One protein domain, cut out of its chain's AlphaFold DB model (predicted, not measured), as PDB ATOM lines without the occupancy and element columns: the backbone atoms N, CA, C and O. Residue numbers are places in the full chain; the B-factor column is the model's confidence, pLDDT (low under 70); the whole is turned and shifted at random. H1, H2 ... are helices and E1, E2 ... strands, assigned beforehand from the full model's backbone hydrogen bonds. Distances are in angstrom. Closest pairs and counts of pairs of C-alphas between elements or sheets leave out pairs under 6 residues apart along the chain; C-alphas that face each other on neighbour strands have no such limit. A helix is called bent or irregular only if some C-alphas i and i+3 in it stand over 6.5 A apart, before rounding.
ATOM      1  N   GLU A   8     182.555 131.675 195.236       97.00
ATOM      2  CA  GLU A   8     181.690 131.215 196.332       97.00
ATOM      3  C   GLU A   8     182.111 131.781 197.698       97.00
ATOM      4  O   GLU A   8     181.267 131.956 198.566       97.00
ATOM      5  N   GLU A   9     183.389 132.130 197.869       97.12
ATOM      6  CA  GLU A   9     183.953 132.726 199.091       97.12
ATOM      7  C   GLU A   9     183.980 134.266 199.030       97.12
ATOM      8  O   GLU A   9     184.600 134.930 199.864       97.12
ATOM      9  N   VAL A  10     183.357 134.856 198.007       97.88
ATOM     10  CA  VAL A  10     183.335 136.301 197.776       97.88
ATOM     11  C   VAL A  10     181.955 136.862 198.092       97.88
ATOM     12  O   VAL A  10     180.930 136.348 197.643       97.88
ATOM     13  N   MET A  11     181.959 137.986 198.807       98.50
ATOM     14  CA  MET A  11     180.802 138.850 199.000       98.50
ATOM     15  C   MET A  11     180.925 140.104 198.125       98.50
ATOM     16  O   MET A  11     181.971 140.757 198.124       98.50
ATOM     17  N   THR A  12     179.854 140.474 197.423       98.75
ATOM     18  CA  THR A  12     179.743 141.741 196.680       98.75
ATOM     19  C   THR A  12     178.575 142.587 197.183       98.75
ATOM     20  O   THR A  12     177.571 142.072 197.675       98.75
ATOM     21  N   ILE A  13     178.718 143.909 197.094       98.81
ATOM     22  CA  ILE A  13     177.684 144.881 197.464       98.81
ATOM     23  C   ILE A  13     177.669 145.959 196.380       98.81
ATOM     24  O   ILE A  13     178.734 146.482 196.055       98.81
ATOM     25  N   GLY A  14     176.503 146.279 195.820       98.62
ATOM     26  CA  GLY A  14     176.386 147.224 194.702       98.62
ATOM     27  C   GLY A  14     175.040 147.937 194.640       98.62
ATOM     28  O   GLY A  14     174.089 147.570 195.334       98.62
ATOM     29  N   ASP A  15     174.961 148.978 193.822       98.69
ATOM     30  CA  ASP A  15     173.761 149.804 193.665       98.69
ATOM     31  C   ASP A  15     173.506 150.277 192.225       98.69
ATOM     32  O   ASP A  15     172.382 150.672 191.915       98.69
ATOM     33  N   ASN A  16     174.494 150.169 191.331       98.31
ATOM     34  CA  ASN A  16     174.402 150.635 189.950       98.31
ATOM     35  C   ASN A  16     174.542 149.502 188.923       98.31
ATOM     36  O   ASN A  16     175.010 148.401 189.211       98.31
ATOM     37  N   LEU A  17     174.155 149.774 187.672       98.38
ATOM     38  CA  LEU A  17     174.148 148.768 186.599       98.38
ATOM     39  C   LEU A  17     175.531 148.159 186.311       98.38
ATOM     40  O   LEU A  17     175.619 147.012 185.874       98.38
ATOM     41  N   ASN A  18     176.620 148.888 186.574       98.50
ATOM     42  CA  ASN A  18     177.982 148.364 186.431       98.50
ATOM     43  C   ASN A  18     178.335 147.294 187.483       98.50
ATOM     44  O   ASN A  18     179.346 146.613 187.317       98.50
ATOM     45  N   ASP A  19     177.518 147.130 188.525       98.50
ATOM     46  CA  ASP A  19     177.718 146.151 189.597       98.50
ATOM     47  C   ASP A  19     177.021 144.811 189.306       98.50
ATOM     48  O   ASP A  19     177.354 143.789 189.904       98.50
ATOM     49  N   VAL A  20     176.075 144.778 188.360       98.62
ATOM     50  CA  VAL A  20     175.225 143.605 188.075       98.62
ATOM     51  C   VAL A  20     176.046 142.337 187.838       98.62
ATOM     52  O   VAL A  20     175.744 141.286 188.401       98.62
ATOM     53  N   SER A  21     177.120 142.428 187.051       98.25
ATOM     54  CA  SER A  21     177.953 141.266 186.729       98.25
ATOM     55  C   SER A  21     178.645 140.680 187.962       98.25
ATOM     56  O   SER A  21     178.730 139.461 188.089       98.25
ATOM     57  N   MET A  22     179.096 141.513 188.907       98.25
ATOM     58  CA  MET A  22     179.711 141.020 190.142       98.25
ATOM     59  C   MET A  22     178.673 140.475 191.134       98.25
ATOM     60  O   MET A  22     178.973 139.538 191.874       98.25
ATOM     61  N   LEU A  23     177.451 141.016 191.134       98.75
ATOM     62  CA  LEU A  23     176.356 140.552 191.993       98.75
ATOM     63  C   LEU A  23     175.835 139.172 191.570       98.75
ATOM     64  O   LEU A  23     175.520 138.351 192.430       98.75
ATOM     65  N   GLN A  24     175.811 138.893 190.263       98.44
ATOM     66  CA  GLN A  24     175.411 137.592 189.715       98.44
ATOM     67  C   GLN A  24     176.448 136.487 189.967       98.44
ATOM     68  O   GLN A  24     176.085 135.317 190.072       98.44
ATOM     69  N   LEU A  25     177.734 136.845 190.030       97.88
ATOM     70  CA  LEU A  25     178.837 135.883 190.105       97.88
ATOM     71  C   LEU A  25     179.223 135.487 191.534       97.88
ATOM     72  O   LEU A  25     179.670 134.362 191.747       97.88
ATOM     73  N   ALA A  26     179.099 136.398 192.498       98.25
ATOM     74  CA  ALA A  26     179.572 136.172 193.860       98.25
ATOM     75  C   ALA A  26     178.729 135.137 194.631       98.25
ATOM     76  O   ALA A  26     177.516 135.004 194.439       98.25
ATOM     77  N   GLY A  27     179.375 134.420 195.550       98.12
ATOM     78  CA  GLY A  27     178.753 133.489 196.492       98.12
ATOM     79  C   GLY A  27     177.713 134.184 197.360       98.12
ATOM     80  O   GLY A  27     176.592 133.695 197.482       98.12
ATOM     81  N   VAL A  28     178.021 135.402 197.799       98.69
ATOM     82  CA  VAL A  28     177.103 136.283 198.521       98.69
ATOM     83  C   VAL A  28     177.014 137.613 197.781       98.69
ATOM     84  O   VAL A  28     178.032 138.190 197.407       98.69
ATOM     85  N   SER A  29     175.807 138.139 197.573       98.81
ATOM     86  CA  SER A  29     175.639 139.446 196.934       98.81
ATOM     87  C   SER A  29     174.485 140.240 197.526       98.81
ATOM     88  O   SER A  29     173.401 139.703 197.759       98.81
ATOM     89  N   PHE A  30     174.729 141.528 197.764       98.88
ATOM     90  CA  PHE A  30     173.752 142.471 198.298       98.88
ATOM     91  C   PHE A  30     173.545 143.649 197.347       98.88
ATOM     92  O   PHE A  30     174.505 144.314 196.963       98.88
ATOM     93  N   ALA A  31     172.292 143.963 197.033       98.88
ATOM     94  CA  ALA A  31     171.946 145.239 196.421       98.88
ATOM     95  C   ALA A  31     171.530 146.254 197.491       98.88
ATOM     96  O   ALA A  31     170.799 145.928 198.432       98.88
ATOM     97  N   MET A  32     171.987 147.495 197.341       98.81
ATOM     98  CA  MET A  32     171.621 148.595 198.231       98.81
ATOM     99  C   MET A  32     170.158 149.010 198.034       98.81
ATOM    100  O   MET A  32     169.619 148.969 196.924       98.81
ATOM    101  N   GLY A  33     169.525 149.514 199.094       98.56
ATOM    102  CA  GLY A  33     168.136 149.981 199.046       98.56
ATOM    103  C   GLY A  33     167.912 151.120 198.044       98.56
ATOM    104  O   GLY A  33     166.848 151.211 197.430       98.56
ATOM    105  N   ASN A  34     168.937 151.946 197.816       98.69
ATOM    106  CA  ASN A  34     168.936 153.029 196.830       98.69
ATOM    107  C   ASN A  34     169.327 152.582 195.407       98.69
ATOM    108  O   ASN A  34     169.440 153.441 194.541       98.69
ATOM    109  N   GLY A  35     169.569 151.288 195.178       98.12
ATOM    110  CA  GLY A  35     169.968 150.771 193.871       98.12
ATOM    111  C   GLY A  35     168.814 150.617 192.878       98.12
ATOM    112  O   GLY A  35     167.642 150.529 193.277       98.12
ATOM    113  N   GLU A  36     169.170 150.560 191.595       97.75
ATOM    114  CA  GLU A  36     168.241 150.333 190.476       97.75
ATOM    115  C   GLU A  36     167.528 148.975 190.594       97.75
ATOM    116  O   GLU A  36     168.008 148.052 191.262       97.75
ATOM    117  N   LEU A  37     166.367 148.833 189.944       98.31
ATOM    118  CA  LEU A  37     165.567 147.605 190.019       98.31
ATOM    119  C   LEU A  37     166.357 146.389 189.519       98.31
ATOM    120  O   LEU A  37     166.415 145.372 190.204       98.31
ATOM    121  N   GLU A  38     167.039 146.525 188.386       98.31
ATOM    122  CA  GLU A  38     167.843 145.464 187.776       98.31
ATOM    123  C   GLU A  38     169.002 145.025 188.684       98.31
ATOM    124  O   GLU A  38     169.394 143.860 188.691       98.31
ATOM    125  N   VAL A  39     169.543 145.945 189.488       98.56
ATOM    126  CA  VAL A  39     170.609 145.653 190.456       98.56
ATOM    127  C   VAL A  39     170.051 144.847 191.626       98.56
ATOM    128  O   VAL A  39     170.667 143.875 192.061       98.56
ATOM    129  N   LYS A  40     168.856 145.214 192.102       98.75
ATOM    130  CA  LYS A  40     168.139 144.494 193.163       98.75
ATOM    131  C   LYS A  40     167.746 143.084 192.745       98.75
ATOM    132  O   LYS A  40     167.863 142.173 193.553       98.75
ATOM    133  N   GLU A  41     167.330 142.904 191.496       98.56
ATOM    134  CA  GLU A  41     167.007 141.591 190.929       98.56
ATOM    135  C   GLU A  41     168.250 140.715 190.706       98.56
ATOM    136  O   GLU A  41     168.162 139.490 190.768       98.56
ATOM    137  N   ALA A  42     169.413 141.326 190.461       98.56
ATOM    138  CA  ALA A  42     170.672 140.613 190.257       98.56
ATOM    139  C   ALA A  42     171.327 140.108 191.557       98.56
ATOM    140  O   ALA A  42     172.149 139.191 191.504       98.56
ATOM    141  N   ALA A  43     171.008 140.710 192.705       98.69
ATOM    142  CA  ALA A  43     171.585 140.344 193.995       98.69
ATOM    143  C   ALA A  43     170.782 139.248 194.712       98.69
ATOM    144  O   ALA A  43     169.562 139.162 194.602       98.69
ATOM    145  N   LYS A  44     171.469 138.429 195.516       98.69
ATOM    146  CA  LYS A  44     170.838 137.379 196.341       98.69
ATOM    147  C   LYS A  44     170.088 137.953 197.543       98.69
ATOM    148  O   LYS A  44     169.126 137.353 198.022       98.69
ATOM    149  N   TYR A  45     170.532 139.108 198.026       98.69
ATOM    150  CA  TYR A  45     169.984 139.785 199.191       98.69
ATOM    151  C   TYR A  45     169.861 141.290 198.949       98.69
ATOM    152  O   TYR A  45     170.523 141.865 198.086       98.69
ATOM    153  N   LEU A  46     169.039 141.941 199.766       98.75
ATOM    154  CA  LEU A  46     168.940 143.395 199.832       98.75
ATOM    155  C   LEU A  46     169.485 143.890 201.170       98.75
ATOM    156  O   LEU A  46     169.388 143.200 202.189       98.75
ATOM    157  N   THR A  47     170.037 145.097 201.158       98.81
ATOM    158  CA  THR A  47     170.386 145.861 202.359       98.81
ATOM    159  C   THR A  47     169.783 147.263 202.280       98.81
ATOM    160  O   THR A  47     169.178 147.636 201.273       98.81
ATOM    161  N   ASP A  48     169.929 148.047 203.343       98.75
ATOM    162  CA  ASP A  48     169.411 149.414 203.407       98.75
ATOM    163  C   ASP A  48     170.139 150.363 202.444       98.75
ATOM    164  O   ASP A  48     171.050 149.985 201.700       98.75
ATOM    165  N   THR A  49     169.719 151.627 202.420       98.75
ATOM    166  CA  THR A  49     170.346 152.648 201.579       98.75
ATOM    167  C   THR A  49     171.774 152.974 202.033       98.75
ATOM    168  O   THR A  49     172.194 152.706 203.166       98.75
ATOM    169  N   ASN A  50     172.546 153.594 201.146       98.19
ATOM    170  CA  ASN A  50     173.887 154.094 201.437       98.19
ATOM    171  C   ASN A  50     173.921 155.064 202.634       98.19
ATOM    172  O   ASN A  50     174.841 154.988 203.448       98.19
ATOM    173  N   ILE A  51     172.905 155.920 202.788       98.56
ATOM    174  CA  ILE A  51     172.786 156.868 203.908       98.56
ATOM    175  C   ILE A  51     172.270 156.230 205.208       98.56
ATOM    176  O   ILE A  51     172.353 156.844 206.268       98.56
ATOM    177  N   GLU A  52     171.799 154.983 205.157       98.62
ATOM    178  CA  GLU A  52     171.315 154.208 206.309       98.62
ATOM    179  C   GLU A  52     172.266 153.068 206.693       98.62
ATOM    180  O   GLU A  52     171.875 152.101 207.354       98.62
ATOM    181  N   SER A  53     173.544 153.202 206.321       98.69
ATOM    182  CA  SER A  53     174.605 152.234 206.624       98.69
ATOM    183  C   SER A  53     174.388 150.849 205.994       98.69
ATOM    184  O   SER A  53     174.796 149.841 206.575       98.69
ATOM    185  N   GLY A  54     173.791 150.784 204.797       98.81
ATOM    186  CA  GLY A  54     173.500 149.524 204.099       98.81
ATOM    187  C   GLY A  54     174.713 148.600 203.925       98.81
ATOM    188  O   GLY A  54     174.610 147.402 204.175       98.81
ATOM    189  N   VAL A  55     175.897 149.140 203.616       98.75
ATOM    190  CA  VAL A  55     177.133 148.337 203.529       98.75
ATOM    191  C   VAL A  55     177.455 147.661 204.864       98.75
ATOM    192  O   VAL A  55     177.694 146.457 204.909       98.75
ATOM    193  N   GLY A  56     177.427 148.418 205.964       98.75
ATOM    194  CA  GLY A  56     177.736 147.888 207.292       98.75
ATOM    195  C   GLY A  56     176.741 146.813 207.725       98.75
ATOM    196  O   GLY A  56     177.145 145.760 208.207       98.75
ATOM    197  N   LYS A  57     175.447 147.046 207.481       98.88
ATOM    198  CA  LYS A  57     174.382 146.076 207.770       98.88
ATOM    199  C   LYS A  57     174.534 144.793 206.955       98.88
ATOM    200  O   LYS A  57     174.377 143.715 207.515       98.88
ATOM    201  N   ALA A  58     174.897 144.894 205.675       98.81
ATOM    202  CA  ALA A  58     175.148 143.730 204.828       98.81
ATOM    203  C   ALA A  58     176.332 142.896 205.339       98.81
ATOM    204  O   ALA A  58     176.227 141.676 205.416       98.81
ATOM    205  N   ILE A  59     177.439 143.542 205.729       98.88
ATOM    206  CA  ILE A  59     178.624 142.851 206.265       98.88
ATOM    207  C   ILE A  59     178.294 142.153 207.588       98.88
ATOM    208  O   ILE A  59     178.614 140.980 207.750       98.88
ATOM    209  N   VAL A  60     177.641 142.857 208.522       98.81
ATOM    210  CA  VAL A  60     177.227 142.275 209.810       98.81
ATOM    211  C   VAL A  60     176.310 141.082 209.578       98.81
ATOM    212  O   VAL A  60     176.559 140.015 210.126       98.81
ATOM    213  N   ARG A  61     175.323 141.221 208.689       98.62
ATOM    214  CA  ARG A  61     174.419 140.129 208.332       98.62
ATOM    215  C   ARG A  61     175.159 138.921 207.755       98.62
ATOM    216  O   ARG A  61     174.868 137.804 208.159       98.62
ATOM    217  N   ALA A  62     176.112 139.129 206.846       98.44
ATOM    218  CA  ALA A  62     176.896 138.038 206.266       98.44
ATOM    219  C   ALA A  62     177.709 137.273 207.323       98.44
ATOM    220  O   ALA A  62     177.789 136.050 207.261       98.44
TER     221      ALA A  62
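AT A GLANCE: This is residues 8 to 62 of the 67 residues of the protein "HAD family phosphatase" of Listeria monocytogenes (UniProt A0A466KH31). Look first for a small core of two parallel strands, E1 and E2, side by side, with helices over both faces: H1 and H2 next to each other over one face, H3 over the other. The helices run back roughly against the direction of the strands, and the link from H2 to H3 lays residues 45 to 46 beside E2 as a short third row. The printed part has 55 residues with three named helices and two named strands, in the order E1, H1, E2, H2, H3; the sheet's order is E1, E2, parallel, and the class is mixed, helices and strands. It is compact, with a radius of gyration of the C-alphas of 9.7 A, and it spans 26 by 23 by 13 A.

HOW THE PARTS SIT: Begin at the sheet, where E1, residues 11 to 14, and E2, residues 28 to 31, are parallel neighbours at 13 degrees; N 12 and O 28 are within hydrogen-bond range at 2.9 A, as are N 14 and O 30 at 3.0 A. Residues 30 to 31 of E2 also pair, in parallel, with residues 45 to 46, a stretch too short to be a named strand. H1, residues 17 to 25, comes between the strands in the chain and makes with them a strand-helix-strand unit, two parallel neighbour strands joined through a helix, with a right-handed crossover. Its closest C-alphas to E1 are those of Leu 23 and Thr 12, 5.9 A, and to E2 those of Leu 23 and Ser 29, 5.1 A. H2, residues 37 to 42, touches H1 at a shallow tilt of 21 degrees, the same way; the closest C-alphas are those of Val 39 and Val 20, 5.6 A. The closest C-alphas of H2 and E2 are those of Lys 40 and Ala 31, 5.1 A. H3, residues 54 to 62, is apart from H1 and H2; its closest C-alphas to E2 are those of Ala 58 and Phe 30, 6.8 A. In H2 and H3 every O i to N i+4 pair is within hydrogen-bond range, in H1 3 of 5.

IN THESE COORDINATES: Find C-alpha 11 at (180.802, 138.850, 199.000), where E1 begins; it runs 10.4 A, and E2 10.5 A. H1 is 14.2 A long and irregular, with C-alphas 18 and 21 7.1 A apart. H2 is 8.7 A long. H3 runs 12.2 A from C-alpha 54 at (173.500, 149.524, 204.099) to C-alpha 62 at (176.896, 138.038, 206.266).

THE WHOLE: The two C-alphas farthest apart are those of Glu 8 and Ile 51, 28.2 A. The printed part has no cut. The links E1 to H1, H1 to E2 and E2 to H2 are tight; H2 to H3, with 11 residues between them, is long. The mean pLDDT of the printed part is 98.5, and no printed residue is under 70.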